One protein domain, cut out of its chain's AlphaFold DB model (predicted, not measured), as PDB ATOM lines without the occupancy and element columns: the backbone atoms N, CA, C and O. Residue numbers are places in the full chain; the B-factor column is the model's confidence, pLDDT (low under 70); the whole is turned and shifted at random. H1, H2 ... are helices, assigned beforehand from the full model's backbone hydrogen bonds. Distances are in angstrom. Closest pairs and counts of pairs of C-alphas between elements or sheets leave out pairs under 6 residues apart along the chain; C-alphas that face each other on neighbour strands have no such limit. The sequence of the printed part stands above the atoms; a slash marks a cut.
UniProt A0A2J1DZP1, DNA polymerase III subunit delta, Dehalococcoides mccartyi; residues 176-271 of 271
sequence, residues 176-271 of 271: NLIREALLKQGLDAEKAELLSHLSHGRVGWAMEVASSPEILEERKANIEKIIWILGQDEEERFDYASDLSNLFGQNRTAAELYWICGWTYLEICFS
ATOM      1  N   ASN A 176      28.702   8.377 -25.131       96.44
ATOM      2  CA  ASN A 176      27.727   7.312 -24.905       96.44
ATOM      3  C   ASN A 176      26.722   7.208 -26.061       96.44
ATOM      4  O   ASN A 176      26.431   6.100 -26.506       96.44
ATOM      5  N   LEU A 177      26.266   8.329 -26.633       96.19
ATOM      6  CA  LEU A 177      25.413   8.306 -27.832       96.19
ATOM      7  C   LEU A 177      26.094   7.650 -29.043       96.19
ATOM      8  O   LEU A 177      25.436   6.938 -29.805       96.19
ATOM      9  N   ILE A 178      27.399   7.872 -29.238       96.06
ATOM     10  CA  ILE A 178      28.161   7.213 -30.313       96.06
ATOM     11  C   ILE A 178      28.249   5.712 -30.046       96.06
ATOM     12  O   ILE A 178      27.942   4.916 -30.932       96.06
ATOM     13  N   ARG A 179      28.613   5.321 -28.823       96.75
ATOM     14  CA  ARG A 179      28.687   3.919 -28.403       96.75
ATOM     15  C   ARG A 179      27.362   3.191 -28.628       96.75
ATOM     16  O   ARG A 179      27.340   2.127 -29.240       96.75
ATOM     17  N   GLU A 180      26.248   3.775 -28.185       96.25
ATOM     18  CA  GLU A 180      24.911   3.214 -28.393       96.25
ATOM     19  C   GLU A 180      24.571   3.055 -29.876       96.25
ATOM     20  O   GLU A 180      23.942   2.071 -30.271       96.25
ATOM     21  N   ALA A 181      24.964   4.019 -30.708       94.62
ATOM     22  CA  ALA A 181      24.739   3.942 -32.142       94.62
ATOM     23  C   ALA A 181      25.539   2.806 -32.794       94.62
ATOM     24  O   ALA A 181      24.981   2.080 -33.615       94.62
ATOM     25  N   LEU A 182      26.801   2.618 -32.400       94.62
ATOM     26  CA  LEU A 182      27.652   1.526 -32.883       94.62
ATOM     27  C   LEU A 182      27.099   0.157 -32.466       94.62
ATOM     28  O   LEU A 182      26.978  -0.739 -33.301       94.62
ATOM     29  N   LEU A 183      26.660   0.015 -31.212       96.12
ATOM     30  CA  LEU A 183      25.994  -1.199 -30.724       96.12
ATOM     31  C   LEU A 183      24.729  -1.522 -31.529       96.12
ATOM     32  O   LEU A 183      24.503  -2.667 -31.914       96.12
ATOM     33  N   LYS A 184      23.915  -0.507 -31.844       93.69
ATOM     34  CA  LYS A 184      22.714  -0.668 -32.685       93.69
ATOM     35  C   LYS A 184      23.035  -1.092 -34.120       93.69
ATOM     36  O   LYS A 184      22.162  -1.653 -34.777       93.69
ATOM     37  N   GLN A 185      24.249  -0.840 -34.612       89.12
ATOM     38  CA  GLN A 185      24.715  -1.350 -35.906       89.12
ATOM     39  C   GLN A 185      25.217  -2.799 -35.853       89.12
ATOM     40  O   GLN A 185      25.522  -3.364 -36.899       89.12
ATOM     41  N   GLY A 186      25.263  -3.416 -34.670       91.44
ATOM     42  CA  GLY A 186      25.696  -4.800 -34.492       91.44
ATOM     43  C   GLY A 186      27.186  -4.959 -34.194       91.44
ATOM     44  O   GLY A 186      27.688  -6.079 -34.271       91.44
ATOM     45  N   LEU A 187      27.896  -3.878 -33.850       92.31
ATOM     46  CA  LEU A 187      29.261  -3.994 -33.338       92.31
ATOM     47  C   LEU A 187      29.264  -4.633 -31.946       92.31
ATOM     48  O   LEU A 187      28.353  -4.425 -31.141       92.31
ATOM     49  N   ASP A 188      30.326  -5.384 -31.659       93.75
ATOM     50  CA  ASP A 188      30.572  -5.909 -30.321       93.75
ATOM     51  C   ASP A 188      30.802  -4.773 -29.301       93.75
ATOM     52  O   ASP A 188      31.167  -3.643 -29.644       93.75
ATOM     53  N   ALA A 189      30.536  -5.065 -28.026       93.94
ATOM     54  CA  ALA A 189      30.568  -4.051 -26.973       93.94
ATOM     55  C   ALA A 189      31.964  -3.461 -26.742       93.94
ATOM     56  O   ALA A 189      32.075  -2.281 -26.416       93.94
ATOM     57  N   GLU A 190      33.009  -4.263 -26.933       92.44
ATOM     58  CA  GLU A 190      34.398  -3.855 -26.741       92.44
ATOM     59  C   GLU A 190      34.851  -2.877 -27.832       92.44
ATOM     60  O   GLU A 190      35.356  -1.796 -27.527       92.44
ATOM     61  N   LYS A 191      34.592  -3.182 -29.108       90.69
ATOM     62  CA  LYS A 191      34.891  -2.281 -30.228       90.69
ATOM     63  C   LYS A 191      34.022  -1.039 -30.195       90.69
ATOM     64  O   LYS A 191      34.524   0.037 -30.502       90.69
ATOM     65  N   ALA A 192      32.744  -1.155 -29.833       94.12
ATOM     66  CA  ALA A 192      31.875   0.011 -29.704       94.12
ATOM     67  C   ALA A 192      32.397   0.985 -28.636       94.12
ATOM     68  O   ALA A 192      32.429   2.191 -28.880       94.12
ATOM     69  N   GLU A 193      32.856   0.468 -27.490       94.00
ATOM     70  CA  GLU A 193      33.510   1.267 -26.449       94.00
ATOM     71  C   GLU A 193      34.778   1.932 -27.001       94.00
ATOM     72  O   GLU A 193      34.875   3.161 -27.019       94.00
ATOM     73  N   LEU A 194      35.703   1.138 -27.548       89.81
ATOM     74  CA  LEU A 194      36.977   1.619 -28.082       89.81
ATOM     75  C   LEU A 194      36.791   2.720 -29.137       89.81
ATOM     76  O   LEU A 194      37.382   3.796 -29.036       89.81
ATOM     77  N   LEU A 195      35.949   2.476 -30.144       90.94
ATOM     78  CA  LEU A 195      35.708   3.422 -31.231       90.94
ATOM     79  C   LEU A 195      35.017   4.694 -30.754       90.94
ATOM     80  O   LEU A 195      35.337   5.775 -31.253       90.94
ATOM     81  N   SER A 196      34.099   4.592 -29.790       92.94
ATOM     82  CA  SER A 196      33.431   5.770 -29.239       92.94
ATOM     83  C   SER A 196      34.430   6.732 -28.586       92.94
ATOM     84  O   SER A 196      34.392   7.927 -28.893       92.94
ATOM     85  N   HIS A 197      35.396   6.223 -27.810       89.56
ATOM     86  CA  HIS A 197      36.461   7.030 -27.198       89.56
ATOM     87  C   HIS A 197      37.438   7.586 -28.236       89.56
ATOM     88  O   HIS A 197      37.675   8.794 -28.272       89.56
ATOM     89  N   LEU A 198      37.932   6.746 -29.154       87.94
ATOM     90  CA  LEU A 198      38.872   7.163 -30.208       87.94
ATOM     91  C   LEU A 198      38.288   8.200 -31.179       87.94
ATOM     92  O   LEU A 198      39.029   8.917 -31.865       87.94
ATOM     93  N   SER A 199      36.959   8.280 -31.267       89.50
ATOM     94  CA  SER A 199      36.282   9.243 -32.129       89.50
ATOM     95  C   SER A 199      36.407  10.684 -31.641       89.50
ATOM     96  O   SER A 199      36.319  11.599 -32.467       89.50
ATOM     97  N   HIS A 200      36.600  10.906 -30.335       90.00
ATOM     98  CA  HIS A 200      36.510  12.224 -29.692       90.00
ATOM     99  C   HIS A 200      35.227  12.983 -30.086       90.00
ATOM    100  O   HIS A 200      35.251  14.164 -30.431       90.00
ATOM    101  N   GLY A 201      34.091  12.279 -30.124       90.25
ATOM    102  CA  GLY A 201      32.792  12.857 -30.475       90.25
ATOM    103  C   GLY A 201      32.526  13.004 -31.980       90.25
ATOM    104  O   GLY A 201      31.486  13.538 -32.382       90.25
ATOM    105  N   ARG A 202      33.435  12.539 -32.847       93.06
ATOM    106  CA  ARG A 202      33.274  12.542 -34.312       93.06
ATOM    107  C   ARG A 202      32.501  11.306 -34.765       93.06
ATOM    108  O   ARG A 202      33.077  10.330 -35.239       93.06
ATOM    109  N   VAL A 203      31.177  11.355 -34.633       94.75
ATOM    110  CA  VAL A 203      30.302  10.208 -34.941       94.75
ATOM    111  C   VAL A 203      30.449   9.683 -36.374       94.75
ATOM    112  O   VAL A 203      30.452   8.483 -36.591       94.75
ATOM    113  N   GLY A 204      30.616  10.558 -37.363       91.56
ATOM    114  CA  GLY A 204      30.851  10.158 -38.750       91.56
ATOM    115  C   GLY A 204      32.154   9.379 -38.924       91.56
ATOM    116  O   GLY A 204      32.143   8.377 -39.625       91.56
ATOM    117  N   TRP A 205      33.227   9.789 -38.237       91.06
ATOM    118  CA  TRP A 205      34.488   9.041 -38.219       91.06
ATOM    119  C   TRP A 205      34.302   7.667 -37.566       91.06
ATOM    120  O   TRP A 205      34.698   6.663 -38.140       91.06
ATOM    121  N   ALA A 206      33.625   7.602 -36.413       92.12
ATOM    122  CA  ALA A 206      33.366   6.331 -35.732       92.12
ATOM    123  C   ALA A 206      32.613   5.330 -36.624       92.12
ATOM    124  O   ALA A 206      32.960   4.155 -36.669       92.12
ATOM    125  N   MET A 207      31.601   5.805 -37.354       91.50
ATOM    126  CA  MET A 207      30.767   4.971 -38.226       91.50
ATOM    127  C   MET A 207      31.508   4.527 -39.496       91.50
ATOM    128  O   MET A 207      31.294   3.418 -39.979       91.50
ATOM    129  N   GLU A 208      32.376   5.382 -40.035       89.19
ATOM    130  CA  GLU A 208      33.244   5.059 -41.173       89.19
ATOM    131  C   GLU A 208      34.246   3.965 -40.796       89.19
ATOM    132  O   GLU A 208      34.305   2.927 -41.445       89.19
ATOM    133  N   VAL A 209      34.934   4.139 -39.669       88.44
ATOM    134  CA  VAL A 209      35.892   3.161 -39.144       88.44
ATOM    135  C   VAL A 209      35.223   1.837 -38.776       88.44
ATOM    136  O   VAL A 209      35.784   0.770 -39.003       88.44
ATOM    137  N   ALA A 210      33.999   1.880 -38.248       89.06
ATOM    138  CA  ALA A 210      33.215   0.677 -37.983       89.06
ATOM    139  C   ALA A 210      32.857  -0.105 -39.260       89.06
ATOM    140  O   ALA A 210      32.668  -1.318 -39.194       89.06
ATOM    141  N   SER A 211      32.755   0.579 -40.404       86.56
ATOM    142  CA  SER A 211      32.417  -0.027 -41.699       86.56
ATOM    143  C   SER A 211      33.647  -0.492 -42.487       86.56
ATOM    144  O   SER A 211      33.511  -1.348 -43.358       86.56
ATOM    145  N   SER A 212      34.826   0.058 -42.183       87.19
ATOM    146  CA  SER A 212      36.090  -0.197 -42.885       87.19
ATOM    147  C   SER A 212      37.209  -0.496 -41.878       87.19
ATOM    148  O   SER A 212      37.892   0.431 -41.420       87.19
ATOM    149  N   PRO A 213      37.395  -1.777 -41.497       78.62
ATOM    150  CA  PRO A 213      38.413  -2.200 -40.531       78.62
ATOM    151  C   PRO A 213      39.843  -1.803 -40.917       78.62
ATOM    152  O   PRO A 213      40.678  -1.605 -40.035       78.62
ATOM    153  N   GLU A 214      40.110  -1.616 -42.210       82.94
ATOM    154  CA  GLU A 214      41.414  -1.232 -42.756       82.94
ATOM    155  C   GLU A 214      41.917   0.089 -42.152       82.94
ATOM    156  O   GLU A 214      43.111   0.257 -41.915       82.94
ATOM    157  N   ILE A 215      41.003   1.009 -41.814       77.44
ATOM    158  CA  ILE A 215      41.344   2.307 -41.213       77.44
ATOM    159  C   ILE A 215      41.937   2.125 -39.805       77.44
ATOM    160  O   ILE A 215      42.825   2.878 -39.394       77.44
ATOM    161  N   LEU A 216      41.464   1.130 -39.042       78.25
ATOM    162  CA  LEU A 216      42.043   0.805 -37.732       78.25
ATOM    163  C   LEU A 216      43.415   0.163 -37.873       78.25
ATOM    164  O   LEU A 216      44.309   0.482 -37.090       78.25
ATOM    165  N   GLU A 217      43.575  -0.735 -38.842       81.31
ATOM    166  CA  GLU A 217      44.840  -1.421 -39.096       81.31
ATOM    167  C   GLU A 217      45.925  -0.437 -39.529       81.31
ATOM    168  O   GLU A 217      47.011  -0.437 -38.953       81.31
ATOM    169  N   GLU A 218      45.609   0.476 -40.451       79.19
ATOM    170  CA  GLU A 218      46.517   1.547 -40.869       79.19
ATOM    171  C   GLU A 218      46.898   2.440 -39.684       79.19
ATOM    172  O   GLU A 218      48.072   2.733 -39.454       79.19
ATOM    173  N   ARG A 219      45.915   2.838 -38.865       77.38
ATOM    174  CA  ARG A 219      46.179   3.648 -37.671       77.38
ATOM    175  C   ARG A 219      47.097   2.925 -36.686       77.38
ATOM    176  O   ARG A 219      47.998   3.552 -36.130       77.38
ATOM    177  N   LYS A 220      46.884   1.626 -36.471       81.06
ATOM    178  CA  LYS A 220      47.727   0.800 -35.602       81.06
ATOM    179  C   LYS A 220      49.152   0.706 -36.150       81.06
ATOM    180  O   LYS A 220      50.088   0.971 -35.402       81.06
ATOM    181  N   ALA A 221      49.307   0.433 -37.444       81.38
ATOM    182  CA  ALA A 221      50.607   0.390 -38.111       81.38
ATOM    183  C   ALA A 221      51.357   1.729 -37.997       81.38
ATOM    184  O   ALA A 221      52.559   1.753 -37.739       81.38
ATOM    185  N   ASN A 222      50.644   2.854 -38.108       79.81
ATOM    186  CA  ASN A 222      51.231   4.185 -37.941       79.81
ATOM    187  C   ASN A 222      51.729   4.423 -36.509       79.81
ATOM    188  O   ASN A 222      52.815   4.968 -36.324       79.81
ATOM    189  N   ILE A 223      50.973   3.994 -35.493       79.88
ATOM    190  CA  ILE A 223      51.395   4.086 -34.088       79.88
ATOM    191  C   ILE A 223      52.618   3.197 -33.830       79.88
ATOM    192  O   ILE A 223      53.590   3.660 -33.238       79.88
ATOM    193  N   GLU A 224      52.610   1.952 -34.309       83.06
ATOM    194  CA  GLU A 224      53.750   1.031 -34.188       83.06
ATOM    195  C   GLU A 224      55.005   1.603 -34.857       83.06
ATOM    196  O   GLU A 224      56.092   1.551 -34.279       83.06
ATOM    197  N   LYS A 225      54.848   2.233 -36.027       82.25
ATOM    198  CA  LYS A 225      55.934   2.930 -36.718       82.25
ATOM    199  C   LYS A 225      56.482   4.093 -35.889       82.25
ATOM    200  O   LYS A 225      57.695   4.210 -35.761       82.25
ATOM    201  N   ILE A 226      55.626   4.914 -35.277       80.88
ATOM    202  CA  ILE A 226      56.070   6.010 -34.396       80.88
ATOM    203  C   ILE A 226      56.860   5.461 -33.201       80.88
ATOM    204  O   ILE A 226      57.948   5.952 -32.913       80.88
ATOM    205  N   ILE A 227      56.351   4.423 -32.528       82.81
ATOM    206  CA  ILE A 227      57.029   3.798 -31.380       82.81
ATOM    207  C   ILE A 227      58.398   3.249 -31.790       82.81
ATOM    208  O   ILE A 227      59.380   3.456 -31.079       82.81
ATOM    209  N   TRP A 228      58.474   2.583 -32.944       85.50
ATOM    210  CA  TRP A 228      59.728   2.049 -33.473       85.50
ATOM    211  C   TRP A 228      60.769   3.160 -33.695       85.50
ATOM    212  O   TRP A 228      61.916   3.021 -33.267       85.50
ATOM    213  N   ILE A 229      60.354   4.297 -34.258       84.69
ATOM    214  CA  ILE A 229      61.222   5.447 -34.579       84.69
ATOM    215  C   ILE A 229      61.691   6.188 -33.329       84.69
ATOM    216  O   ILE A 229      62.826   6.658 -33.263       84.69
ATOM    217  N   LEU A 230      60.866   6.241 -32.281       81.50
ATOM    218  CA  LEU A 230      61.287   6.790 -30.991       81.50
ATOM    219  C   LEU A 230      62.463   6.010 -30.377       81.50
ATOM    220  O   LEU A 230      63.219   6.590 -29.599       81.50
ATOM    221  N   GLY A 231      62.653   4.737 -30.741       85.00
ATOM    222  CA  GLY A 231      63.790   3.908 -30.322       85.00
ATOM    223  C   GLY A 231      65.023   3.970 -31.232       85.00
ATOM    224  O   GLY A 231      66.062   3.442 -30.848       85.00
ATOM    225  N   GLN A 232      64.914   4.602 -32.401       88.88
ATOM    226  CA  GLN A 232      65.966   4.688 -33.419       88.88
ATOM    227  C   GLN A 232      66.929   5.868 -33.180       88.88
ATOM    228  O   GLN A 232      66.715   6.666 -32.257       88.88
ATOM    229  N   ASP A 233      67.997   5.970 -33.975       89.69
ATOM    230  CA  ASP A 233      68.980   7.057 -33.889       89.69
ATOM    231  C   ASP A 233      68.471   8.390 -34.484       89.69
ATOM    232  O   ASP A 233      67.317   8.518 -34.898       89.69
ATOM    233  N   GLU A 234      69.292   9.447 -34.423       82.12
ATOM    234  CA  GLU A 234      68.882  10.771 -34.910       82.12
ATOM    235  C   GLU A 234      68.648  10.794 -36.427       82.12
ATOM    236  O   GLU A 234      67.719  11.465 -36.869       82.12
ATOM    237  N   GLU A 235      69.435  10.053 -37.210       85.75
ATOM    238  CA  GLU A 235      69.344  10.029 -38.676       85.75
ATOM    239  C   GLU A 235      67.997   9.443 -39.120       85.75
ATOM    240  O   GLU A 235      67.232  10.102 -39.826       85.75
ATOM    241  N   GLU A 236      67.622   8.284 -38.578       81.94
ATOM    242  CA  GLU A 236      66.355   7.611 -38.889       81.94
ATOM    243  C   GLU A 236      65.127   8.426 -38.440       81.94
ATOM    244  O   GLU A 236      64.079   8.434 -39.099       81.94
ATOM    245  N   ARG A 237      65.240   9.168 -37.329       81.31
ATOM    246  CA  ARG A 237      64.184  10.091 -36.874       81.31
ATOM    247  C   ARG A 237      64.029  11.292 -37.802       81.31
ATOM    248  O   ARG A 237      62.897  11.716 -38.050       81.31
ATOM    249  N   PHE A 238      65.135  11.849 -38.295       79.31
ATOM    250  CA  PHE A 238      65.114  12.966 -39.239       79.31
ATOM    251  C   PHE A 238      64.557  12.551 -40.601       79.31
ATOM    252  O   PHE A 238      63.730  13.282 -41.155       79.31
ATOM    253  N   ASP A 239      64.919  11.369 -41.096       82.31
ATOM    254  CA  ASP A 239      64.384  10.823 -42.345       82.31
ATOM    255  C   ASP A 239      62.868  10.635 -42.265       82.31
ATOM    256  O   ASP A 239      62.127  11.101 -43.133       82.31
ATOM    257  N   TYR A 240      62.367  10.075 -41.163       81.50
ATOM    258  CA  TYR A 240      60.926   9.946 -40.974       81.50
ATOM    259  C   TYR A 240      60.201  11.289 -40.855       81.50
ATOM    260  O   TYR A 240      59.099  11.447 -41.386       81.50
ATOM    261  N   ALA A 241      60.796  12.270 -40.172       76.12
ATOM    262  CA  ALA A 241      60.239  13.617 -40.101       76.12
ATOM    263  C   ALA A 241      60.172  14.277 -41.491       76.12
ATOM    264  O   ALA A 241      59.195  14.966 -41.800       76.12
ATOM    265  N   SER A 242      61.173  14.031 -42.343       76.75
ATOM    266  CA  SER A 242      61.208  14.478 -43.739       76.75
ATOM    267  C   SER A 242      60.115  13.808 -44.579       76.75
ATOM    268  O   SER A 242      59.333  14.494 -45.243       76.75
ATOM    269  N   ASP A 243      59.975  12.483 -44.479       78.38
ATOM    270  CA  ASP A 243      58.924  11.710 -45.150       78.38
ATOM    271  C   ASP A 243      57.523  12.177 -44.749       78.38
ATOM    272  O   ASP A 243      56.664  12.414 -45.606       78.38
ATOM    273  N   LEU A 244      57.297  12.376 -43.447       72.06
ATOM    274  CA  LEU A 244      56.066  12.966 -42.933       72.06
ATOM    275  C   LEU A 244      55.846  14.351 -43.540       72.06
ATOM    276  O   LEU A 244      54.790  14.591 -44.112       72.06
ATOM    277  N   SER A 245      56.827  15.253 -43.489       65.94
ATOM    278  CA  SER A 245      56.698  16.598 -44.065       65.94
ATOM    279  C   SER A 245      56.293  16.569 -45.549       65.94
ATOM    280  O   SER A 245      55.443  17.354 -45.983       65.94
ATOM    281  N   ASN A 246      56.824  15.621 -46.324       65.25
ATOM    282  CA  ASN A 246      56.456  15.425 -47.728       65.25
ATOM    283  C   ASN A 246      55.006  14.931 -47.896       65.25
ATOM    284  O   ASN A 246      54.270  15.452 -48.738       65.25
ATOM    285  N   LEU A 247      54.557  13.995 -47.054       59.47
ATOM    286  CA  LEU A 247      53.159  13.543 -46.984       59.47
ATOM    287  C   LEU A 247      52.198  14.680 -46.587       59.47
ATOM    288  O   LEU A 247      51.131  14.832 -47.185       59.47
ATOM    289  N   PHE A 248      52.596  15.530 -45.635       51.53
ATOM    290  CA  PHE A 248      51.850  16.723 -45.215       51.53
ATOM    291  C   PHE A 248      51.664  17.729 -46.365       51.53
ATOM    292  O   PHE A 248      50.609  18.364 -46.465       51.53
ATOM    293  N   GLY A 249      52.659  17.863 -47.249       48.91
ATOM    294  CA  GLY A 249      52.592  18.717 -48.437       48.91
ATOM    295  C   GLY A 249      51.588  18.238 -49.492       48.91
ATOM    296  O   GLY A 249      51.030  19.059 -50.219       48.91
ATOM    297  N   GLN A 250      51.318  16.930 -49.551       46.09
ATOM    298  CA  GLN A 250      50.450  16.315 -50.564       46.09
ATOM    299  C   GLN A 250      49.021  16.057 -50.065       46.09
ATOM    300  O   GLN A 250      48.081  16.144 -50.855       46.09
ATOM    301  N   ASN A 251      48.818  15.775 -48.771       47.34
ATOM    302  CA  ASN A 251      47.505  15.401 -48.237       47.34
ATOM    303  C   ASN A 251      47.271  15.922 -46.804       47.34
ATOM    304  O   ASN A 251      47.474  15.226 -45.808       47.34
ATOM    305  N   ARG A 252      46.781  17.166 -46.698       45.12
ATOM    306  CA  ARG A 252      46.520  17.866 -45.420       45.12
ATOM    307  C   ARG A 252      45.536  17.159 -44.473       45.12
ATOM    308  O   ARG A 252      45.513  17.481 -43.294       45.12
ATOM    309  N   THR A 253      44.728  16.219 -44.955       43.50
ATOM    310  CA  THR A 253      43.765  15.455 -44.138       43.50
ATOM    311  C   THR A 253      44.387  14.243 -43.443       43.50
ATOM    312  O   THR A 253      43.975  13.903 -42.337       43.50
ATOM    313  N   ALA A 254      45.415  13.622 -44.034       42.25
ATOM    314  CA  ALA A 254      46.155  12.526 -43.397       42.25
ATOM    315  C   ALA A 254      46.956  13.025 -42.177       42.25
ATOM    316  O   ALA A 254      47.061  12.351 -41.156       42.25
ATOM    317  N   ALA A 255      47.440  14.264 -42.252       39.28
ATOM    318  CA  ALA A 255      48.159  14.974 -41.201       39.28
ATOM    319  C   ALA A 255      47.409  15.089 -39.860       39.28
ATOM    320  O   ALA A 255      48.021  14.934 -38.804       39.28
ATOM    321  N   GLU A 256      46.092  15.330 -39.875       43.44
ATOM    322  CA  GLU A 256      45.295  15.439 -38.643       43.44
ATOM    323  C   GLU A 256      45.237  14.104 -37.882       43.44
ATOM    324  O   GLU A 256      45.239  14.097 -36.652       43.44
ATOM    325  N   LEU A 257      45.246  12.967 -38.589       44.62
ATOM    326  CA  LEU A 257      45.329  11.640 -37.974       44.62
ATOM    327  C   LEU A 257      46.686  11.420 -37.293       44.62
ATOM    328  O   LEU A 257      46.710  10.933 -36.164       44.62
ATOM    329  N   TYR A 258      47.791  11.834 -37.917       49.50
ATOM    330  CA  TYR A 258      49.134  11.722 -37.333       49.50
ATOM    331  C   TYR A 258      49.341  12.648 -36.129       49.50
ATOM    332  O   TYR A 258      49.876  12.216 -35.110       49.50
ATOM    333  N   TRP A 259      48.875  13.898 -36.208       47.38
ATOM    334  CA  TRP A 259      48.969  14.851 -35.097       47.38
ATOM    335  C   TRP A 259      48.136  14.420 -33.889       47.38
ATOM    336  O   TRP A 259      48.626  14.466 -32.763       47.38
ATOM    337  N   ILE A 260      46.910  13.934 -34.119       46.91
ATOM    338  CA  ILE A 260      46.064  13.411 -33.042       46.91
ATOM    339  C   ILE A 260      46.697  12.153 -32.440       46.91
ATOM    340  O   ILE A 260      46.786  12.087 -31.219       46.91
ATOM    341  N   CYS A 261      47.183  11.195 -33.246       46.03
ATOM    342  CA  CYS A 261      47.820   9.970 -32.735       46.03
ATOM    343  C   CYS A 261      49.100  10.246 -31.934       46.03
ATOM    344  O   CYS A 261      49.301   9.619 -30.899       46.03
ATOM    345  N   GLY A 262      49.938  11.192 -32.373       43.81
ATOM    346  CA  GLY A 262      51.165  11.562 -31.662       43.81
ATOM    347  C   GLY A 262      50.897  12.223 -30.306       43.81
ATOM    348  O   GLY A 262      51.530  11.868 -29.315       43.81
ATOM    349  N   TRP A 263      49.917  13.132 -30.231       40.34
ATOM    350  CA  TRP A 263      49.551  13.790 -28.970       40.34
ATOM    351  C   TRP A 263      48.789  12.877 -28.003       40.34
ATOM    352  O   TRP A 263      49.068  12.918 -26.808       40.34
ATOM    353  N   THR A 264      47.894  12.000 -28.487       44.25
ATOM    354  CA  THR A 264      47.207  11.041 -27.590       44.25
ATOM    355  C   THR A 264      48.179  10.047 -26.963       44.25
ATOM    356  O   THR A 264      48.011   9.692 -25.800       44.25
ATOM    357  N   TYR A 265      49.212   9.611 -27.692       41.69
ATOM    358  CA  TYR A 265      50.226   8.716 -27.132       41.69
ATOM    359  C   TYR A 265      51.084   9.418 -26.068       41.69
ATOM    360  O   TYR A 265      51.401   8.828 -25.040       41.69
ATOM    361  N   LEU A 266      51.405  10.702 -26.270       36.44
ATOM    362  CA  LEU A 266      52.157  11.498 -25.297       36.44
ATOM    363  C   LEU A 266      51.354  11.790 -24.019       36.44
ATOM    364  O   LEU A 266      51.915  11.673 -22.937       36.44
ATOM    365  N   GLU A 267      50.058  12.096 -24.096       33.59
ATOM    366  CA  GLU A 267      49.237  12.284 -22.885       33.59
ATOM    367  C   GLU A 267      49.045  10.981 -22.093       33.59
ATOM    368  O   GLU A 267      49.099  11.005 -20.866       33.59
ATOM    369  N   ILE A 268      48.885   9.834 -22.762       40.78
ATOM    370  CA  ILE A 268      48.713   8.532 -22.091       40.78
ATOM    371  C   ILE A 268      50.033   8.017 -21.494       40.78
ATOM    372  O   ILE A 268      50.014   7.341 -20.471       40.78
ATOM    373  N   CYS A 269      51.187   8.332 -22.091       33.34
ATOM    374  CA  CYS A 269      52.490   7.925 -21.554       33.34
ATOM    375  C   CYS A 269      53.041   8.847 -20.452       33.34
ATOM    376  O   CYS A 269      53.976   8.444 -19.762       33.34
ATOM    377  N   PHE A 270      52.497  10.058 -20.283       33.53
ATOM    378  CA  PHE A 270      52.944  11.039 -19.280       33.53
ATOM    379  C   PHE A 270      51.894  11.365 -18.193       33.53
ATOM    380  O   PHE A 270      52.082  12.328 -17.446       33.53
ATOM    381  N   SER A 271      50.837  10.551 -18.065       32.44
ATOM    382  CA  SER A 271      49.847  10.582 -16.967       32.44
ATOM    383  C   SER A 271      49.931   9.317 -16.119       32.44
ATOM    384  O   SER A 271      49.754   9.424 -14.885       32.44
TER     385      SER A 271
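Overview. This is residues 176 to 271 of the 271 residues of the protein "DNA polymerase III subunit delta" of Dehalococcoides mccartyi (UniProt A0A2J1DZP1). Two lobes follow each other: a cluster of three short helices, H1 to H3, then an open triangle of three long ones, where H4 leads away, H5 folds back and H6 crosses H4. The printed part has 96 residues, 80 of them in six named helices, H1 to H6 in order along the chain, with no named strand; its class is all helix, and it is only just loose, close to compact, with a radius of gyration of the C-alphas of 15.4 A and spans of 48 by 32 by 19 A.

Arrangement. H1, residues 176 to 184, and H2, 189 to 198, form a hairpin, closest C-alphas Arg 179 and Ser 196, 5.2 A. H3, 203 to 211, touches both, closest to H2 at C-alphas Ala 206 and Leu 195, 5.8 A. H4, 214 to 230, is close to H3 but not clearly touching, about perpendicular at 80 degrees. With residues 229 to 230 alone it touches H5, 234 to 250, a hairpin. H6, 252 to 269, touches H4 at a steep tilt of 60 degrees, closest C-alphas Cys 261 and Ile 223, 7.0 A, and H5 only at the corner. Each O i to N i+4 pair is within hydrogen-bond range but in H6, 12 of 14.

Along the chain. H1 begins at C-alpha 176 (27.727, 7.312, -24.905); H6, 26.5 A long, ends at C-alpha 269 (52.490, 7.925, -21.554).

Size, cuts and confidence. The printed part has no cut; residues 245 to 271 are under pLDDT 70.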